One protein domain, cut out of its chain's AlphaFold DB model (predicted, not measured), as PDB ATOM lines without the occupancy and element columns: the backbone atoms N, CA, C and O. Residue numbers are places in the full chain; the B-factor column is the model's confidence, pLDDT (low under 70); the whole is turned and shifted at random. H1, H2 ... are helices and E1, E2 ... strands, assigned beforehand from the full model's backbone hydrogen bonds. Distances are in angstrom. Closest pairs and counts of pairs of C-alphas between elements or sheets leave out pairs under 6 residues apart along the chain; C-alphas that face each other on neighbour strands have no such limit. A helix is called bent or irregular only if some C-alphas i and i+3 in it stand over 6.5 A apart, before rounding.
ATOM      1  N   CYS A   9      -6.425  18.619 -34.387       95.56
ATOM      2  CA  CYS A   9      -6.829  18.325 -33.013       95.56
ATOM      3  C   CYS A   9      -6.302  19.378 -32.034       95.56
ATOM      4  O   CYS A   9      -5.311  20.062 -32.300       95.56
ATOM      5  N   SER A  10      -6.999  19.516 -30.906       96.81
ATOM      6  CA  SER A  10      -6.535  20.262 -29.740       96.81
ATOM      7  C   SER A  10      -6.280  19.308 -28.573       96.81
ATOM      8  O   SER A  10      -7.164  18.533 -28.216       96.81
ATOM      9  N   LEU A  11      -5.103  19.369 -27.960       96.50
ATOM     10  CA  LEU A  11      -4.743  18.564 -26.798       96.50
ATOM     11  C   LEU A  11      -4.717  19.446 -25.551       96.50
ATOM     12  O   LEU A  11      -4.012  20.452 -25.519       96.50
ATOM     13  N   ILE A  12      -5.495  19.075 -24.543       97.00
ATOM     14  CA  ILE A  12      -5.555  19.740 -23.243       97.00
ATOM     15  C   ILE A  12      -4.315  19.346 -22.449       97.00
ATOM     16  O   ILE A  12      -4.077  18.159 -22.240       97.00
ATOM     17  N   ALA A  13      -3.556  20.345 -22.003       94.81
ATOM     18  CA  ALA A  13      -2.367  20.189 -21.175       94.81
ATOM     19  C   ALA A  13      -2.438  21.185 -20.006       94.81
ATOM     20  O   ALA A  13      -1.867  22.279 -20.046       94.81
ATOM     21  N   GLY A  14      -3.205  20.827 -18.972       92.94
ATOM     22  CA  GLY A  14      -3.465  21.702 -17.826       92.94
ATOM     23  C   GLY A  14      -4.139  23.021 -18.247       92.94
ATOM     24  O   GLY A  14      -5.210  22.976 -18.852       92.94
ATOM     25  N   PRO A  15      -3.551  24.199 -17.950       95.56
ATOM     26  CA  PRO A  15      -4.132  25.494 -18.318       95.56
ATOM     27  C   PRO A  15      -3.941  25.858 -19.802       95.56
ATOM     28  O   PRO A  15      -4.446  26.897 -20.244       95.56
ATOM     29  N   TYR A  16      -3.243  25.015 -20.568       97.12
ATOM     30  CA  TYR A  16      -2.885  25.255 -21.959       97.12
ATOM     31  C   TYR A  16      -3.556  24.273 -22.926       97.12
ATOM     32  O   TYR A  16      -4.022  23.193 -22.552       97.12
ATOM     33  N   LEU A  17      -3.568  24.651 -24.204       97.25
ATOM     34  CA  LEU A  17      -3.978  23.815 -25.324       97.25
ATOM     35  C   LEU A  17      -2.853  23.740 -26.356       97.25
ATOM     36  O   LEU A  17      -2.364  24.767 -26.826       97.25
ATOM     37  N   PHE A  18      -2.487  22.525 -26.756       97.69
ATOM     38  CA  PHE A  18      -1.747  22.313 -27.994       97.69
ATOM     39  C   PHE A  18      -2.731  22.215 -29.149       97.69
ATOM     40  O   PHE A  18      -3.581  21.332 -29.151       97.69
ATOM     41  N   HIS A  19      -2.604  23.067 -30.156       96.69
ATOM     42  CA  HIS A  19      -3.349  22.937 -31.404       96.69
ATOM     43  C   HIS A  19      -2.401  22.444 -32.481       96.69
ATOM     44  O   HIS A  19      -1.340  23.044 -32.661       96.69
ATOM     45  N   TYR A  20      -2.773  21.387 -33.201       97.06
ATOM     46  CA  TYR A  20      -1.974  20.912 -34.323       97.06
ATOM     47  C   TYR A  20      -2.793  20.701 -35.598       97.06
ATOM     48  O   TYR A  20      -3.978  20.359 -35.559       97.06
ATOM     49  N   LEU A  21      -2.111  20.873 -36.728       95.38
ATOM     50  CA  LEU A  21      -2.556  20.579 -38.085       95.38
ATOM     51  C   LEU A  21      -1.532  19.641 -38.734       95.38
ATOM     52  O   LEU A  21      -0.341  19.941 -38.762       95.38
ATOM     53  N   LEU A  22      -2.000  18.516 -39.263       94.62
ATOM     54  CA  LEU A  22      -1.226  17.615 -40.105       94.62
ATOM     55  C   LEU A  22      -1.567  17.843 -41.564       94.62
ATOM     56  O   LEU A  22      -2.729  17.728 -41.952       94.62
ATOM     57  N   ASP A  23      -0.543  18.064 -42.377       93.75
ATOM     58  CA  ASP A  23      -0.686  18.079 -43.826       93.75
ATOM     59  C   ASP A  23       0.579  17.540 -44.495       93.75
ATOM     60  O   ASP A  23       1.693  17.924 -44.140       93.75
ATOM     61  N   ARG A  24       0.411  16.621 -45.455       92.00
ATOM     62  CA  ARG A  24       1.489  16.093 -46.323       92.00
ATOM     63  C   ARG A  24       2.763  15.652 -45.579       92.00
ATOM     64  O   ARG A  24       3.878  15.858 -46.055       92.00
ATOM     65  N   GLY A  25       2.596  15.031 -44.409       89.62
ATOM     66  CA  GLY A  25       3.706  14.532 -43.587       89.62
ATOM     67  C   GLY A  25       4.382  15.585 -42.701       89.62
ATOM     68  O   GLY A  25       5.372  15.270 -42.047       89.62
ATOM     69  N   VAL A  26       3.851  16.808 -42.640       94.06
ATOM     70  CA  VAL A  26       4.321  17.881 -41.757       94.06
ATOM     71  C   VAL A  26       3.295  18.127 -40.655       94.06
ATOM     72  O   VAL A  26       2.095  18.220 -40.913       94.06
ATOM     73  N   CYS A  27       3.779  18.233 -39.416       95.62
ATOM     74  CA  CYS A  27       2.983  18.642 -38.265       95.62
ATOM     75  C   CYS A  27       3.263  20.111 -37.944       95.62
ATOM     76  O   CYS A  27       4.392  20.483 -37.623       95.62
ATOM     77  N   TYR A  28       2.223  20.933 -38.012       97.12
ATOM     78  CA  TYR A  28       2.232  22.321 -37.571       97.12
ATOM     79  C   TYR A  28       1.567  22.368 -36.203       97.12
ATOM     80  O   TYR A  28       0.408  21.982 -36.089       97.12
ATOM     81  N   ILE A  29       2.276  22.819 -35.169       97.62
ATOM     82  CA  ILE A  29       1.780  22.806 -33.789       97.62
ATOM     83  C   ILE A  29       2.061  24.132 -33.086       97.62
ATOM     84  O   ILE A  29       3.118  24.733 -33.272       97.62
ATOM     85  N   ILE A  30       1.109  24.577 -32.268       97.62
ATOM     86  CA  ILE A  30       1.242  25.726 -31.366       97.62
ATOM     87  C   ILE A  30       0.723  25.385 -29.974       97.62
ATOM     88  O   ILE A  30      -0.121  24.506 -29.821       97.62
ATOM     89  N   LEU A  31       1.210  26.125 -28.980       97.69
ATOM     90  CA  LEU A  31       0.725  26.113 -27.605       97.69
ATOM     91  C   LEU A  31       0.071  27.462 -27.304       97.69
ATOM     92  O   LEU A  31       0.654  28.507 -27.596       97.69
ATOM     93  N   THR A  32      -1.118  27.443 -26.716       96.94
ATOM     94  CA  THR A  32      -1.834  28.653 -26.299       96.94
ATOM     95  C   THR A  32      -2.436  28.473 -24.913       96.94
ATOM     96  O   THR A  32      -2.648  27.346 -24.468       96.94
ATOM     97  N   ASP A  33      -2.790  29.571 -24.244       96.56
ATOM     98  CA  ASP A  33      -3.705  29.508 -23.102       96.56
ATOM     99  C   ASP A  33      -5.028  28.853 -23.519       96.56
ATOM    100  O   ASP A  33      -5.490  29.020 -24.652       96.56
ATOM    101  N   SER A  34      -5.671  28.139 -22.595       94.56
ATOM    102  CA  SER A  34      -6.953  27.459 -22.847       94.56
ATOM    103  C   SER A  34      -8.087  28.403 -23.271       94.56
ATOM    104  O   SER A  34      -9.023  27.979 -23.947       94.56
ATOM    105  N   GLN A  35      -7.981  29.687 -22.915       93.31
ATOM    106  CA  GLN A  35      -8.937  30.739 -23.272       93.31
ATOM    107  C   GLN A  35      -8.685  31.349 -24.658       93.31
ATOM    108  O   GLN A  35      -9.493  32.146 -25.144       93.31
ATOM    109  N   PHE A  36      -7.564  31.020 -25.305       92.75
ATOM    110  CA  PHE A  36      -7.281  31.523 -26.639       92.75
ATOM    111  C   PHE A  36      -8.282  30.950 -27.650       92.75
ATOM    112  O   PHE A  36      -8.674  29.783 -27.605       92.75
ATOM    113  N   SER A  37      -8.717  31.786 -28.593       91.19
ATOM    114  CA  SER A  37      -9.712  31.378 -29.582       91.19
ATOM    115  C   SER A  37      -9.163  30.258 -30.469       91.19
ATOM    116  O   SER A  37      -8.265  30.489 -31.280       91.19
ATOM    117  N   ARG A  38      -9.766  29.063 -30.386       90.62
ATOM    118  CA  ARG A  38      -9.435  27.928 -31.270       90.62
ATOM    119  C   ARG A  38      -9.519  28.311 -32.744       90.62
ATOM    120  O   ARG A  38      -8.676  27.922 -33.539       90.62
ATOM    121  N   THR A  39     -10.500  29.129 -33.098       89.50
ATOM    122  CA  THR A  39     -10.636  29.679 -34.445       89.50
ATOM    123  C   THR A  39      -9.388  30.447 -34.880       89.50
ATOM    124  O   THR A  39      -8.862  30.192 -35.959       89.50
ATOM    125  N   LYS A  40      -8.879  31.354 -34.035       90.44
ATOM    126  CA  LYS A  40      -7.638  32.086 -34.329       90.44
ATOM    127  C   LYS A  40      -6.426  31.150 -34.373       90.44
ATOM    128  O   LYS A  40      -5.558  31.339 -35.218       90.44
ATOM    129  N   ALA A  41      -6.385  30.141 -33.502       93.69
ATOM    130  CA  ALA A  41      -5.312  29.150 -33.455       93.69
ATOM    131  C   ALA A  41      -5.206  28.358 -34.768       93.69
ATOM    132  O   ALA A  41      -4.134  28.283 -35.363       93.69
ATOM    133  N   PHE A  42      -6.324  27.823 -35.262       93.38
ATOM    134  CA  PHE A  42      -6.335  27.068 -36.515       93.38
ATOM    135  C   PHE A  42      -6.137  27.952 -37.745       93.38
ATOM    136  O   PHE A  42      -5.406  27.552 -38.646       93.38
ATOM    137  N   ALA A  43      -6.673  29.173 -37.755       91.25
ATOM    138  CA  ALA A  43      -6.401  30.118 -38.837       91.25
ATOM    139  C   ALA A  43      -4.907  30.506 -38.906       91.25
ATOM    140  O   ALA A  43      -4.333  30.582 -39.993       91.25
ATOM    141  N   PHE A  44      -4.242  30.671 -37.754       93.62
ATOM    142  CA  PHE A  44      -2.787  30.827 -37.702       93.62
ATOM    143  C   PHE A  44      -2.077  29.605 -38.301       93.62
ATOM    144  O   PHE A  44      -1.226  29.767 -39.175       93.62
ATOM    145  N   LEU A  45      -2.432  28.387 -37.872       95.75
ATOM    146  CA  LEU A  45      -1.811  27.153 -38.365       95.75
ATOM    147  C   LEU A  45      -1.975  26.979 -39.882       95.75
ATOM    148  O   LEU A  45      -1.023  26.578 -40.543       95.75
ATOM    149  N   GLU A  46      -3.134  27.321 -40.446       93.44
ATOM    150  CA  GLU A  46      -3.390  27.253 -41.891       93.44
ATOM    151  C   GLU A  46      -2.573  28.282 -42.680       93.44
ATOM    152  O   GLU A  46      -2.008  27.950 -43.725       93.44
ATOM    153  N   ALA A  47      -2.427  29.504 -42.159       94.00
ATOM    154  CA  ALA A  47      -1.555  30.511 -42.760       94.00
ATOM    155  C   ALA A  47      -0.083  30.062 -42.748       94.00
ATOM    156  O   ALA A  47       0.634  30.233 -43.736       94.00
ATOM    157  N   ILE A  48       0.362  29.452 -41.644       97.06
ATOM    158  CA  ILE A  48       1.704  28.874 -41.528       97.06
ATOM    159  C   ILE A  48       1.893  27.711 -42.506       97.06
ATOM    160  O   ILE A  48       2.897  27.683 -43.217       97.06
ATOM    161  N   GLN A  49       0.947  26.772 -42.558       96.56
ATOM    162  CA  GLN A  49       1.007  25.610 -43.440       96.56
ATOM    163  C   GLN A  49       1.061  26.030 -44.910       96.56
ATOM    164  O   GLN A  49       1.938  25.557 -45.635       96.56
ATOM    165  N   THR A  50       0.198  26.962 -45.319       95.94
ATOM    166  CA  THR A  50       0.114  27.452 -46.702       95.94
ATOM    167  C   THR A  50       1.436  28.073 -47.151       95.94
ATOM    168  O   THR A  50       1.983  27.678 -48.182       95.94
ATOM    169  N   GLU A  51       1.993  28.999 -46.364       97.00
ATOM    170  CA  GLU A  51       3.255  29.661 -46.715       97.00
ATOM    171  C   GLU A  51       4.433  28.679 -46.681       97.00
ATOM    172  O   GLU A  51       5.266  28.659 -47.590       97.00
ATOM    173  N   PHE A  52       4.513  27.837 -45.645       97.38
ATOM    174  CA  PHE A  52       5.612  26.886 -45.496       97.38
ATOM    175  C   PHE A  52       5.639  25.886 -46.649       97.38
ATOM    176  O   PHE A  52       6.689  25.666 -47.254       97.38
ATOM    177  N   TYR A  53       4.486  25.297 -46.976       96.25
ATOM    178  CA  TYR A  53       4.385  24.359 -48.082       96.25
ATOM    179  C   TYR A  53       4.684  25.056 -49.413       96.25
ATOM    180  O   TYR A  53       5.527  24.578 -50.170       96.25
ATOM    181  N   GLY A  54       4.086  26.226 -49.668       96.69
ATOM    182  CA  GLY A  54       4.339  27.001 -50.887       96.69
ATOM    183  C   GLY A  54       5.824  27.306 -51.109       96.69
ATOM    184  O   GLY A  54       6.309  27.224 -52.237       96.69
ATOM    185  N   LYS A  55       6.567  27.582 -50.033       96.62
ATOM    186  CA  LYS A  55       7.995  27.904 -50.098       96.62
ATOM    187  C   LYS A  55       8.918  26.682 -50.147       96.62
ATOM    188  O   LYS A  55       9.954  26.744 -50.806       96.62
ATOM    189  N   TYR A  56       8.586  25.598 -49.444       96.06
ATOM    190  CA  TYR A  56       9.532  24.507 -49.174       96.06
ATOM    191  C   TYR A  56       9.103  23.122 -49.676       96.06
ATOM    192  O   TYR A  56       9.854  22.172 -49.455       96.06
ATOM    193  N   TYR A  57       7.968  22.957 -50.372       94.31
ATOM    194  CA  TYR A  57       7.426  21.627 -50.720       94.31
ATOM    195  C   TYR A  57       8.430  20.649 -51.362       94.31
ATOM    196  O   TYR A  57       8.381  19.456 -51.077       94.31
ATOM    197  N   GLN A  58       9.368  21.135 -52.182       94.19
ATOM    198  CA  GLN A  58      10.383  20.301 -52.846       94.19
ATOM    199  C   GLN A  58      11.493  19.806 -51.901       94.19
ATOM    200  O   GLN A  58      12.153  18.811 -52.190       94.19
ATOM    201  N   GLN A  59      11.726  20.503 -50.788       94.25
ATOM    202  CA  GLN A  59      12.841  20.260 -49.864       94.25
ATOM    203  C   GLN A  59      12.420  19.451 -48.630       94.25
ATOM    204  O   GLN A  59      13.263  18.824 -47.995       94.25
ATOM    205  N   ILE A  60      11.126  19.451 -48.286       91.06
ATOM    206  CA  ILE A  60      10.594  18.825 -47.061       91.06
ATOM    207  C   ILE A  60      10.977  17.342 -46.957       91.06
ATOM    208  O   ILE A  60      11.347  16.890 -45.880       91.06
ATOM    209  N   GLN A  61      10.920  16.599 -48.067       89.62
ATOM    210  CA  GLN A  61      11.162  15.148 -48.082       89.62
ATOM    211  C   GLN A  61      12.646  14.767 -48.165       89.62
ATOM    212  O   GLN A  61      13.000  13.615 -47.938       89.62
ATOM    213  N   THR A  62      13.521  15.706 -48.532       92.62
ATOM    214  CA  THR A  62      14.938  15.420 -48.812       92.62
ATOM    215  C   THR A  62      15.872  15.939 -47.730       92.62
ATOM    216  O   THR A  62      17.044  15.563 -47.684       92.62
ATOM    217  N   VAL A  63      15.378  16.806 -46.849       92.44
ATOM    218  CA  VAL A  63      16.199  17.416 -45.818       92.44
ATOM    219  C   VAL A  63      16.374  16.493 -44.615       92.44
ATOM    220  O   VAL A  63      15.412  15.963 -44.071       92.44
ATOM    221  N   SER A  64      17.619  16.315 -44.179       91.00
ATOM    222  CA  SER A  64      17.971  15.434 -43.055       91.00
ATOM    223  C   SER A  64      18.434  16.187 -41.807       91.00
ATOM    224  O   SER A  64      18.425  15.636 -40.709       91.00
ATOM    225  N   ARG A  65      18.845  17.454 -41.953       93.75
ATOM    226  CA  ARG A  65      19.345  18.255 -40.831       93.75
ATOM    227  C   ARG A  65      18.187  18.818 -39.991       93.75
ATOM    228  O   ARG A  65      17.258  19.398 -40.564       93.75
ATOM    229  N   PRO A  66      18.256  18.741 -38.652       93.56
ATOM    230  CA  PRO A  66      17.343  19.472 -37.782       93.56
ATOM    231  C   PRO A  66      17.355  20.972 -38.096       93.56
ATOM    232  O   PRO A  66      18.390  21.532 -38.460       93.56
ATOM    233  N   TYR A  67      16.200  21.626 -37.952       93.50
ATOM    234  CA  TYR A  67      16.050  23.074 -38.147       93.50
ATOM    235  C   TYR A  67      16.503  23.580 -39.526       93.50
ATOM    236  O   TYR A  67      17.020  24.684 -39.670       93.50
ATOM    237  N   ALA A  68      16.290  22.805 -40.589       95.50
ATOM    238  CA  ALA A  68      16.743  23.207 -41.918       95.50
ATOM    239  C   ALA A  68      16.084  24.472 -42.493       95.50
ATOM    240  O   ALA A  68      16.604  25.029 -43.461       95.50
ATOM    241  N   PHE A  69      14.973  24.914 -41.899       95.62
ATOM    242  CA  PHE A  69      14.120  26.003 -42.373       95.62
ATOM    243  C   PHE A  69      14.078  27.201 -41.405       95.62
ATOM    244  O   PHE A  69      13.056  27.879 -41.312       95.62
ATOM    245  N   LEU A  70      15.163  27.475 -40.668       95.25
ATOM    246  CA  LEU A  70      15.220  28.554 -39.660       95.25
ATOM    247  C   LEU A  70      14.788  29.931 -40.192       95.25
ATOM    248  O   LEU A  70      14.136  30.689 -39.473       95.25
ATOM    249  N   ASP A  71      15.065  30.234 -41.462       95.38
ATOM    250  CA  ASP A  71      14.684  31.508 -42.090       95.38
ATOM    251  C   ASP A  71      13.167  31.745 -42.131       95.38
ATOM    252  O   ASP A  71      12.708  32.887 -42.233       95.38
ATOM    253  N   PHE A  72      12.369  30.680 -42.017       97.44
ATOM    254  CA  PHE A  72      10.917  30.770 -41.925       97.44
ATOM    255  C   PHE A  72      10.438  31.398 -40.603       97.44
ATOM    256  O   PHE A  72       9.329  31.931 -40.533       97.44
ATOM    257  N   GLY A  73      11.287  31.442 -39.571       96.88
ATOM    258  CA  GLY A  73      10.961  32.014 -38.261       96.88
ATOM    259  C   GLY A  73      10.496  33.475 -38.309       96.88
ATOM    260  O   GLY A  73       9.673  33.882 -37.486       96.88
ATOM    261  N   LYS A  74      10.949  34.260 -39.300       96.69
ATOM    262  CA  LYS A  74      10.482  35.643 -39.515       96.69
ATOM    263  C   LYS A  74       9.002  35.696 -39.897       96.69
ATOM    264  O   LYS A  74       8.277  36.561 -39.408       96.69
ATOM    265  N   PHE A  75       8.556  34.771 -40.751       97.00
ATOM    266  CA  PHE A  75       7.150  34.670 -41.136       97.00
ATOM    267  C   PHE A  75       6.300  34.237 -39.942       97.00
ATOM    268  O   PHE A  75       5.307  34.896 -39.649       97.00
ATOM    269  N   ILE A  76       6.748  33.227 -39.183       97.19
ATOM    270  CA  ILE A  76       6.073  32.777 -37.954       97.19
ATOM    271  C   ILE A  76       5.827  33.951 -36.999       97.19
ATOM    272  O   ILE A  76       4.687  34.189 -36.613       97.19
ATOM    273  N   HIS A  77       6.860  34.734 -36.676       95.75
ATOM    274  CA  HIS A  77       6.733  35.866 -35.749       95.75
ATOM    275  C   HIS A  77       5.799  36.964 -36.266       95.75
ATOM    276  O   HIS A  77       5.020  37.533 -35.497       95.75
ATOM    277  N   LYS A  78       5.879  37.291 -37.561       94.00
ATOM    278  CA  LYS A  78       4.995  38.290 -38.175       94.00
ATOM    279  C   LYS A  78       3.539  37.835 -38.099       94.00
ATOM    280  O   LYS A  78       2.687  38.608 -37.670       94.00
ATOM    281  N   THR A  79       3.272  36.589 -38.477       93.06
ATOM    282  CA  THR A  79       1.932  36.001 -38.466       93.06
ATOM    283  C   THR A  79       1.410  35.882 -37.037       93.06
ATOM    284  O   THR A  79       0.274  36.259 -36.776       93.06
ATOM    285  N   GLN A  80       2.244  35.497 -36.069       93.62
ATOM    286  CA  GLN A  80       1.845  35.403 -34.663       93.62
ATOM    287  C   GLN A  80       1.305  36.738 -34.144       93.62
ATOM    288  O   GLN A  80       0.217  36.773 -33.581       93.62
ATOM    289  N   LYS A  81       1.990  37.858 -34.417       91.06
ATOM    290  CA  LYS A  81       1.510  39.193 -34.015       91.06
ATOM    291  C   LYS A  81       0.119  39.518 -34.569       91.06
ATOM    292  O   LYS A  81      -0.683  40.103 -33.856       91.06
ATOM    293  N   ILE A  82      -0.170  39.113 -35.806       89.00
ATOM    294  CA  ILE A  82      -1.468  39.351 -36.457       89.00
ATOM    295  C   ILE A  82      -2.583  38.546 -35.776       89.00
ATOM    296  O   ILE A  82      -3.681  39.058 -35.589       89.00
ATOM    297  N   TYR A  83      -2.320  37.294 -35.395       87.31
ATOM    298  CA  TYR A  83      -3.344  36.411 -34.822       87.31
ATOM    299  C   TYR A  83      -3.475  36.526 -33.297       87.31
ATOM    300  O   TYR A  83      -4.525  36.189 -32.748       87.31
ATOM    301  N   SER A  84      -2.451  37.027 -32.606       86.31
ATOM    302  CA  SER A  84      -2.486  37.282 -31.162       86.31
ATOM    303  C   SER A  84      -3.123  38.625 -30.800       86.31
ATOM    304  O   SER A  84      -3.600  38.776 -29.678       86.31
ATOM    305  N   ASP A  85      -3.163  39.594 -31.720       79.62
ATOM    306  CA  ASP A  85      -3.768  40.894 -31.445       79.62
ATOM    307  C   ASP A  85      -5.307  40.788 -31.405       79.62
ATOM    308  O   ASP A  85      -5.987  40.357 -32.344       79.62
ATOM    309  N   SER A  86      -5.885  41.158 -30.266       65.00
ATOM    310  CA  SER A  86      -7.335  41.210 -30.067       65.00
ATOM    311  C   SER A  86      -7.984  42.390 -30.793       65.00
ATOM    312  O   SER A  86      -9.192  42.359 -31.017       65.00
ATOM    313  N   ARG A  87      -7.204  43.409 -31.177       64.69
ATOM    314  CA  ARG A  87      -7.687  44.631 -31.838       64.69
ATOM    315  C   ARG A  87      -7.709  44.531 -33.358       64.69
ATOM    316  O   ARG A  87      -8.407  45.312 -33.998       64.69
ATOM    317  N   SER A  88      -6.992  43.578 -33.950       57.66
ATOM    318  CA  SER A  88      -7.042  43.350 -35.393       57.66
ATOM    319  C   SER A  88      -8.288  42.539 -35.749       57.66
ATOM    320  O   SER A  88      -8.262  41.315 -35.885       57.66
ATOM    321  N   SER A  89      -9.405  43.237 -35.915       52.44
ATOM    322  CA  SER A  89     -10.628  42.738 -36.542       52.44
ATOM    323  C   SER A  89     -10.433  42.551 -38.053       52.44
ATOM    324  O   SER A  89     -11.169  43.111 -38.861       52.44
ATOM    325  N   ASN A  90      -9.454  41.736 -38.463       56.47
ATOM    326  CA  ASN A  90      -9.309  41.273 -39.849       56.47
ATOM    327  C   ASN A  90     -10.328  40.153 -40.129       56.47
ATOM    328  O   ASN A  90      -9.990  39.034 -40.516       56.47
ATOM    329  N   LEU A  91     -11.602  40.474 -39.888       53.44
ATOM    330  CA  LEU A  91     -12.767  39.593 -39.982       53.44
ATOM    331  C   LEU A  91     -12.886  38.957 -41.380       53.44
ATOM    332  O   LEU A  91     -13.314  37.814 -41.515       53.44
ATOM    333  N   SER A  92     -12.423  39.667 -42.412       54.91
ATOM    334  CA  SER A  92     -12.460  39.242 -43.813       54.91
ATOM    335  C   SER A  92     -11.577  38.026 -44.115       54.91
ATOM    336  O   SER A  92     -11.947  37.217 -44.957       54.91
ATOM    337  N   GLN A  93     -10.430  37.876 -43.435       54.72
ATOM    338  CA  GLN A  93      -9.533  36.720 -43.620       54.72
ATOM    339  C   GLN A  93      -9.969  35.521 -42.777       54.72
ATOM    340  O   GLN A  93      -9.803  34.378 -43.191       54.72
ATOM    341  N   LEU A  94     -10.572  35.780 -41.614       58.75
ATOM    342  CA  LEU A  94     -11.092  34.731 -40.743       58.75
ATOM    343  C   LEU A  94     -12.294  34.019 -41.370       58.75
ATOM    344  O   LEU A  94     -12.380  32.810 -41.231       58.75
ATOM    345  N   ASN A  95     -13.165  34.720 -42.108       50.31
ATOM    346  CA  ASN A  95     -14.458  34.197 -42.576       50.31
ATOM    347  C   ASN A  95     -14.423  32.956 -43.492       50.31
ATOM    348  O   ASN A  95     -15.440  32.274 -43.595       50.31
ATOM    349  N   VAL A  96     -13.293  32.622 -44.125       52.38
ATOM    350  CA  VAL A  96     -13.210  31.470 -45.050       52.38
ATOM    351  C   VAL A  96     -12.795  30.169 -44.343       52.38
ATOM    352  O   VAL A  96     -13.170  29.090 -44.789       52.38
ATOM    353  N   ALA A  97     -12.120  30.242 -43.190       55.28
ATOM    354  CA  ALA A  97     -11.631  29.064 -42.455       55.28
ATOM    355  C   ALA A  97     -12.642  28.490 -41.429       55.28
ATOM    356  O   ALA A  97     -12.351  27.530 -40.714       55.28
ATOM    357  N   LEU A  98     -13.832  29.094 -41.296       57.25
ATOM    358  CA  LEU A  98     -14.671  28.957 -40.092       57.25
ATOM    359  C   LEU A  98     -15.587  27.741 -40.021       57.25
ATOM    360  O   LEU A  98     -16.031  27.417 -38.918       57.25
ATOM    361  N   GLN A  99     -15.910  27.079 -41.131       59.28
ATOM    362  CA  GLN A  99     -17.018  26.117 -41.101       59.28
ATOM    363  C   GLN A  99     -16.712  24.826 -40.322       59.28
ATOM    364  O   GLN A  99     -17.652  24.177 -39.865       59.28
ATOM    365  N   ASP A 100     -15.440  24.495 -40.068       69.38
ATOM    366  CA  ASP A 100     -15.074  23.191 -39.493       69.38
ATOM    367  C   ASP A 100     -14.412  23.223 -38.110       69.38
ATOM    368  O   ASP A 100     -14.190  22.164 -37.521       69.38
ATOM    369  N   VAL A 101     -14.162  24.398 -37.516       77.44
ATOM    370  CA  VAL A 101     -13.486  24.483 -36.200       77.44
ATOM    371  C   VAL A 101     -14.273  23.765 -35.096       77.44
ATOM    372  O   VAL A 101     -13.682  23.193 -34.182       77.44
ATOM    373  N   GLN A 102     -15.606  23.744 -35.182       76.69
ATOM    374  CA  GLN A 102     -16.458  23.051 -34.208       76.69
ATOM    375  C   GLN A 102     -16.304  21.522 -34.235       76.69
ATOM    376  O   GLN A 102     -16.569  20.877 -33.225       76.69
ATOM    377  N   ARG A 103     -15.865  20.942 -35.359       83.50
ATOM    378  CA  ARG A 103     -15.661  19.491 -35.516       83.50
ATOM    379  C   ARG A 103     -14.269  19.035 -35.088       83.50
ATOM    380  O   ARG A 103     -13.982  17.841 -35.114       83.50
ATOM    381  N   ILE A 104     -13.392  19.969 -34.721       90.06
ATOM    382  CA  ILE A 104     -12.025  19.649 -34.328       90.06
ATOM    383  C   ILE A 104     -12.049  18.883 -33.011       90.06
ATOM    384  O   ILE A 104     -12.554  19.362 -31.994       90.06
ATOM    385  N   MET A 105     -11.460  17.693 -33.045       92.38
ATOM    386  CA  MET A 105     -11.352  16.821 -31.889       92.38
ATOM    387  C   MET A 105     -10.548  17.499 -30.777       92.38
ATOM    388  O   MET A 105      -9.492  18.087 -31.030       92.38
ATOM    389  N   VAL A 106     -11.023  17.365 -29.541       93.81
ATOM    390  CA  VAL A 106     -10.317  17.805 -28.336       93.81
ATOM    391  C   VAL A 106     -10.057  16.586 -27.457       93.81
ATOM    392  O   VAL A 106     -10.982  15.815 -27.212       93.81
ATOM    393  N   GLN A 107      -8.818  16.390 -27.012       93.62
ATOM    394  CA  GLN A 107      -8.428  15.252 -26.167       93.62
ATOM    395  C   GLN A 107      -7.518  15.696 -25.026       93.62
ATOM    396  O   GLN A 107      -6.880  16.738 -25.127       93.62
ATOM    397  N   ASN A 108      -7.427  14.906 -23.958       93.31
ATOM    398  CA  ASN A 108      -6.377  15.092 -22.962       93.31
ATOM    399  C   ASN A 108      -5.035  14.607 -23.538       93.31
ATOM    400  O   ASN A 108      -4.986  13.569 -24.205       93.31
ATOM    401  N   ILE A 109      -3.964  15.372 -23.320       91.88
ATOM    402  CA  ILE A 109      -2.619  14.994 -23.750       91.88
ATOM    403  C   ILE A 109      -2.144  13.700 -23.081       91.88
ATOM    404  O   ILE A 109      -1.521  12.884 -23.755       91.88
ATOM    405  N   ASP A 110      -2.505  13.463 -21.818       89.12
ATOM    406  CA  ASP A 110      -2.092  12.273 -21.066       89.12
ATOM    407  C   ASP A 110      -2.647  10.996 -21.710       89.12
ATOM    408  O   ASP A 110      -1.907  10.039 -21.950       89.12
ATOM    409  N   ASP A 111      -3.919  11.021 -22.127       87.19
ATOM    410  CA  ASP A 111      -4.552   9.905 -22.837       87.19
ATOM    411  C   ASP A 111      -3.838   9.603 -24.163       87.19
ATOM    412  O   ASP A 111      -3.799   8.460 -24.625       87.19
ATOM    413  N   VAL A 112      -3.320  10.637 -24.833       85.12
ATOM    414  CA  VAL A 112      -2.614  10.492 -26.113       85.12
ATOM    415  C   VAL A 112      -1.220   9.914 -25.892       85.12
ATOM    416  O   VAL A 112      -0.811   9.032 -26.650       85.12
ATOM    417  N   LEU A 113      -0.513  10.381 -24.863       83.75
ATOM    418  CA  LEU A 113       0.817   9.898 -24.500       83.75
ATOM    419  C   LEU A 113       0.772   8.429 -24.078       83.75
ATOM    420  O   LEU A 113       1.525   7.628 -24.625       83.75
ATOM    421  N   GLN A 114      -0.187   8.049 -23.231       82.00
ATOM    422  CA  GLN A 114      -0.356   6.663 -22.791       82.00
ATOM    423  C   GLN A 114      -0.644   5.712 -23.965       82.00
ATOM    424  O   GLN A 114      -0.091   4.613 -24.040       82.00
ATOM    425  N   ARG A 115      -1.469   6.137 -24.936       78.19
ATOM    426  CA  ARG A 115      -1.675   5.371 -26.180       78.19
ATOM    427  C   ARG A 115      -0.398   5.260 -27.012       78.19
ATOM    428  O   ARG A 115      -0.191   4.240 -27.663       78.19
ATOM    429  N   GLY A 116       0.430   6.302 -27.026       72.69
ATOM    430  CA  GLY A 116       1.715   6.311 -27.721       72.69
ATOM    431  C   GLY A 116       2.713   5.324 -27.118       72.69
ATOM    432  O   GLY A 116       3.308   4.548 -27.861       72.69
ATOM    433  N   GLU A 117       2.840   5.306 -25.792       72.12
ATOM    434  CA  GLU A 117       3.694   4.358 -25.064       72.12
ATOM    435  C   GLU A 117       3.254   2.910 -25.306       72.12
ATOM    436  O   GLU A 117       4.075   2.060 -25.646       72.12
ATOM    437  N   ALA A 118       1.947   2.641 -25.239       68.31
ATOM    438  CA  ALA A 118       1.399   1.317 -25.532       68.31
ATOM    439  C   ALA A 118       1.677   0.859 -26.977       68.31
ATOM    440  O   ALA A 118       1.896  -0.326 -27.213       68.31
ATOM    441  N   ALA A 119       1.690   1.783 -27.944       63.38
ATOM    442  CA  ALA A 119       1.974   1.475 -29.346       63.38
ATOM    443  C   ALA A 119       3.470   1.260 -29.645       63.38
ATOM    444  O   ALA A 119       3.787   0.630 -30.646       63.38
ATOM    445  N   GLN A 120       4.378   1.793 -28.820       61.16
ATOM    446  CA  GLN A 120       5.830   1.572 -28.934       61.16
ATOM    447  C   GLN A 120       6.301   0.303 -28.212       61.16
ATOM    448  O   GLN A 120       7.409  -0.165 -28.464       61.16
ATOM    449  N   ALA A 121       5.483  -0.230 -27.303       60.50
ATOM    450  CA  ALA A 121       5.768  -1.440 -26.537       60.50
ATOM    451  C   ALA A 121       5.409  -2.752 -27.273       60.50
ATOM    452  O   ALA A 121       5.512  -3.824 -26.675       60.50
ATOM    453  N   LEU A 122       4.985  -2.671 -28.540       50.91
ATOM    454  CA  LEU A 122       4.647  -3.787 -29.434       50.91
ATOM    455  C   LEU A 122       5.592  -3.805 -30.639       50.91
ATOM    456  O   LEU A 122       5.931  -4.924 -31.083       50.91
TER     457      LEU A 122
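Overview. This is residues 9 to 122 of the 122 residues of an uncharacterized protein of Schistosoma margrebowiei (UniProt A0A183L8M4). A twisted sheet of four strands has one long helix, H1, packed on one face, slantwise to the strands, and a second, H2, folds back beside H1 off the sheet. H3 and H4 lead round H1 to the last strand, E4, and the last helix, H5, leaves the sheet as an arm whose residues 113 to 120 stick out. The printed part has 114 residues with five named helices and four named strands, in the order E1 E2 E3 H1 H2 H3 H4 E4 H5; the sheet runs E3 E2 E1 E4 and is mixed, and the class is mixed, helices and strands. It is only just compact, close to loose, with a radius of gyration of the C-alphas of 15.7 A and spans of 49 by 35 by 23 A.

Arrangement. Start at the sheet, where E1 (residues 9 to 13), E2 (16 to 23) and E3 (26 to 33) form a meander, each strand the antiparallel neighbour of the one before. Look for N 11 and O 18, 2.8 A apart, and N 21 and O 28, 2.8 A. Edge strand E4 (105 to 108) is parallel to E1, with N 12 and O 107 at 2.8 A. The sheet is only just strongly twisted, its C-alphas up to 4.2 A off the best plane. H1 (38 to 56) is on one face, making two layers, helix over sheet, at a height over the sheet of 8.5 A. It lies over E3 and E2; its closest C-alphas to E3 are those of Tyr 28 and Leu 45, 6.4 A. On the local plane it stands at 31 degrees to E3, only just slantwise to the strands. H2 (70 to 84) touches H1, closest at the C-alphas of Lys 40 and Tyr 83, 6.1 A; this helical hairpin has a shallow tilt of 26 degrees, opposite ways. H4 (98 to 103) touches residues 38 to 42 of H1 alone, closest at the C-alphas of Thr 39 and Val 101, 6.2 A. H3 (91 to 94) is close to H1 but not clearly touching, with the C-alphas of Ala 43 and Leu 94 closest at 6.8 A. H5 (109 to 120) only grazes the sheet, with residues 109 to 112. Every O i to N i+4 pair is within hydrogen-bond range in H1 and H5, 9 of 11 in H2 and 0 of 2 in H4, which has 1 of 3 O i to N i+3 pairs; H3 is too short for an i+4 pair.

Along the chain. Find C-alpha 9 at (-6.829, 18.325, -33.013), where E1 begins. E2 and E3 are 23.1 A and 23.4 A long. From C-alpha 38 at (-9.435, 27.928, -31.270), H1 runs 26.3 A; H2 runs 21.5 A. H4 is irregular, with C-alphas 99 and 102 7.6 A apart. H5 runs 16.7 A to C-alpha 120 at (5.830, 1.572, -28.934).

Size, cuts and confidence. The C-alphas farthest apart are those of Arg 87 and Leu 122, 50.0 A. The printed part has no cut, and the link from H1 to H2, 13 residues, is long. Confidence is under 70 at residues 86 to 100 and 118 to 122.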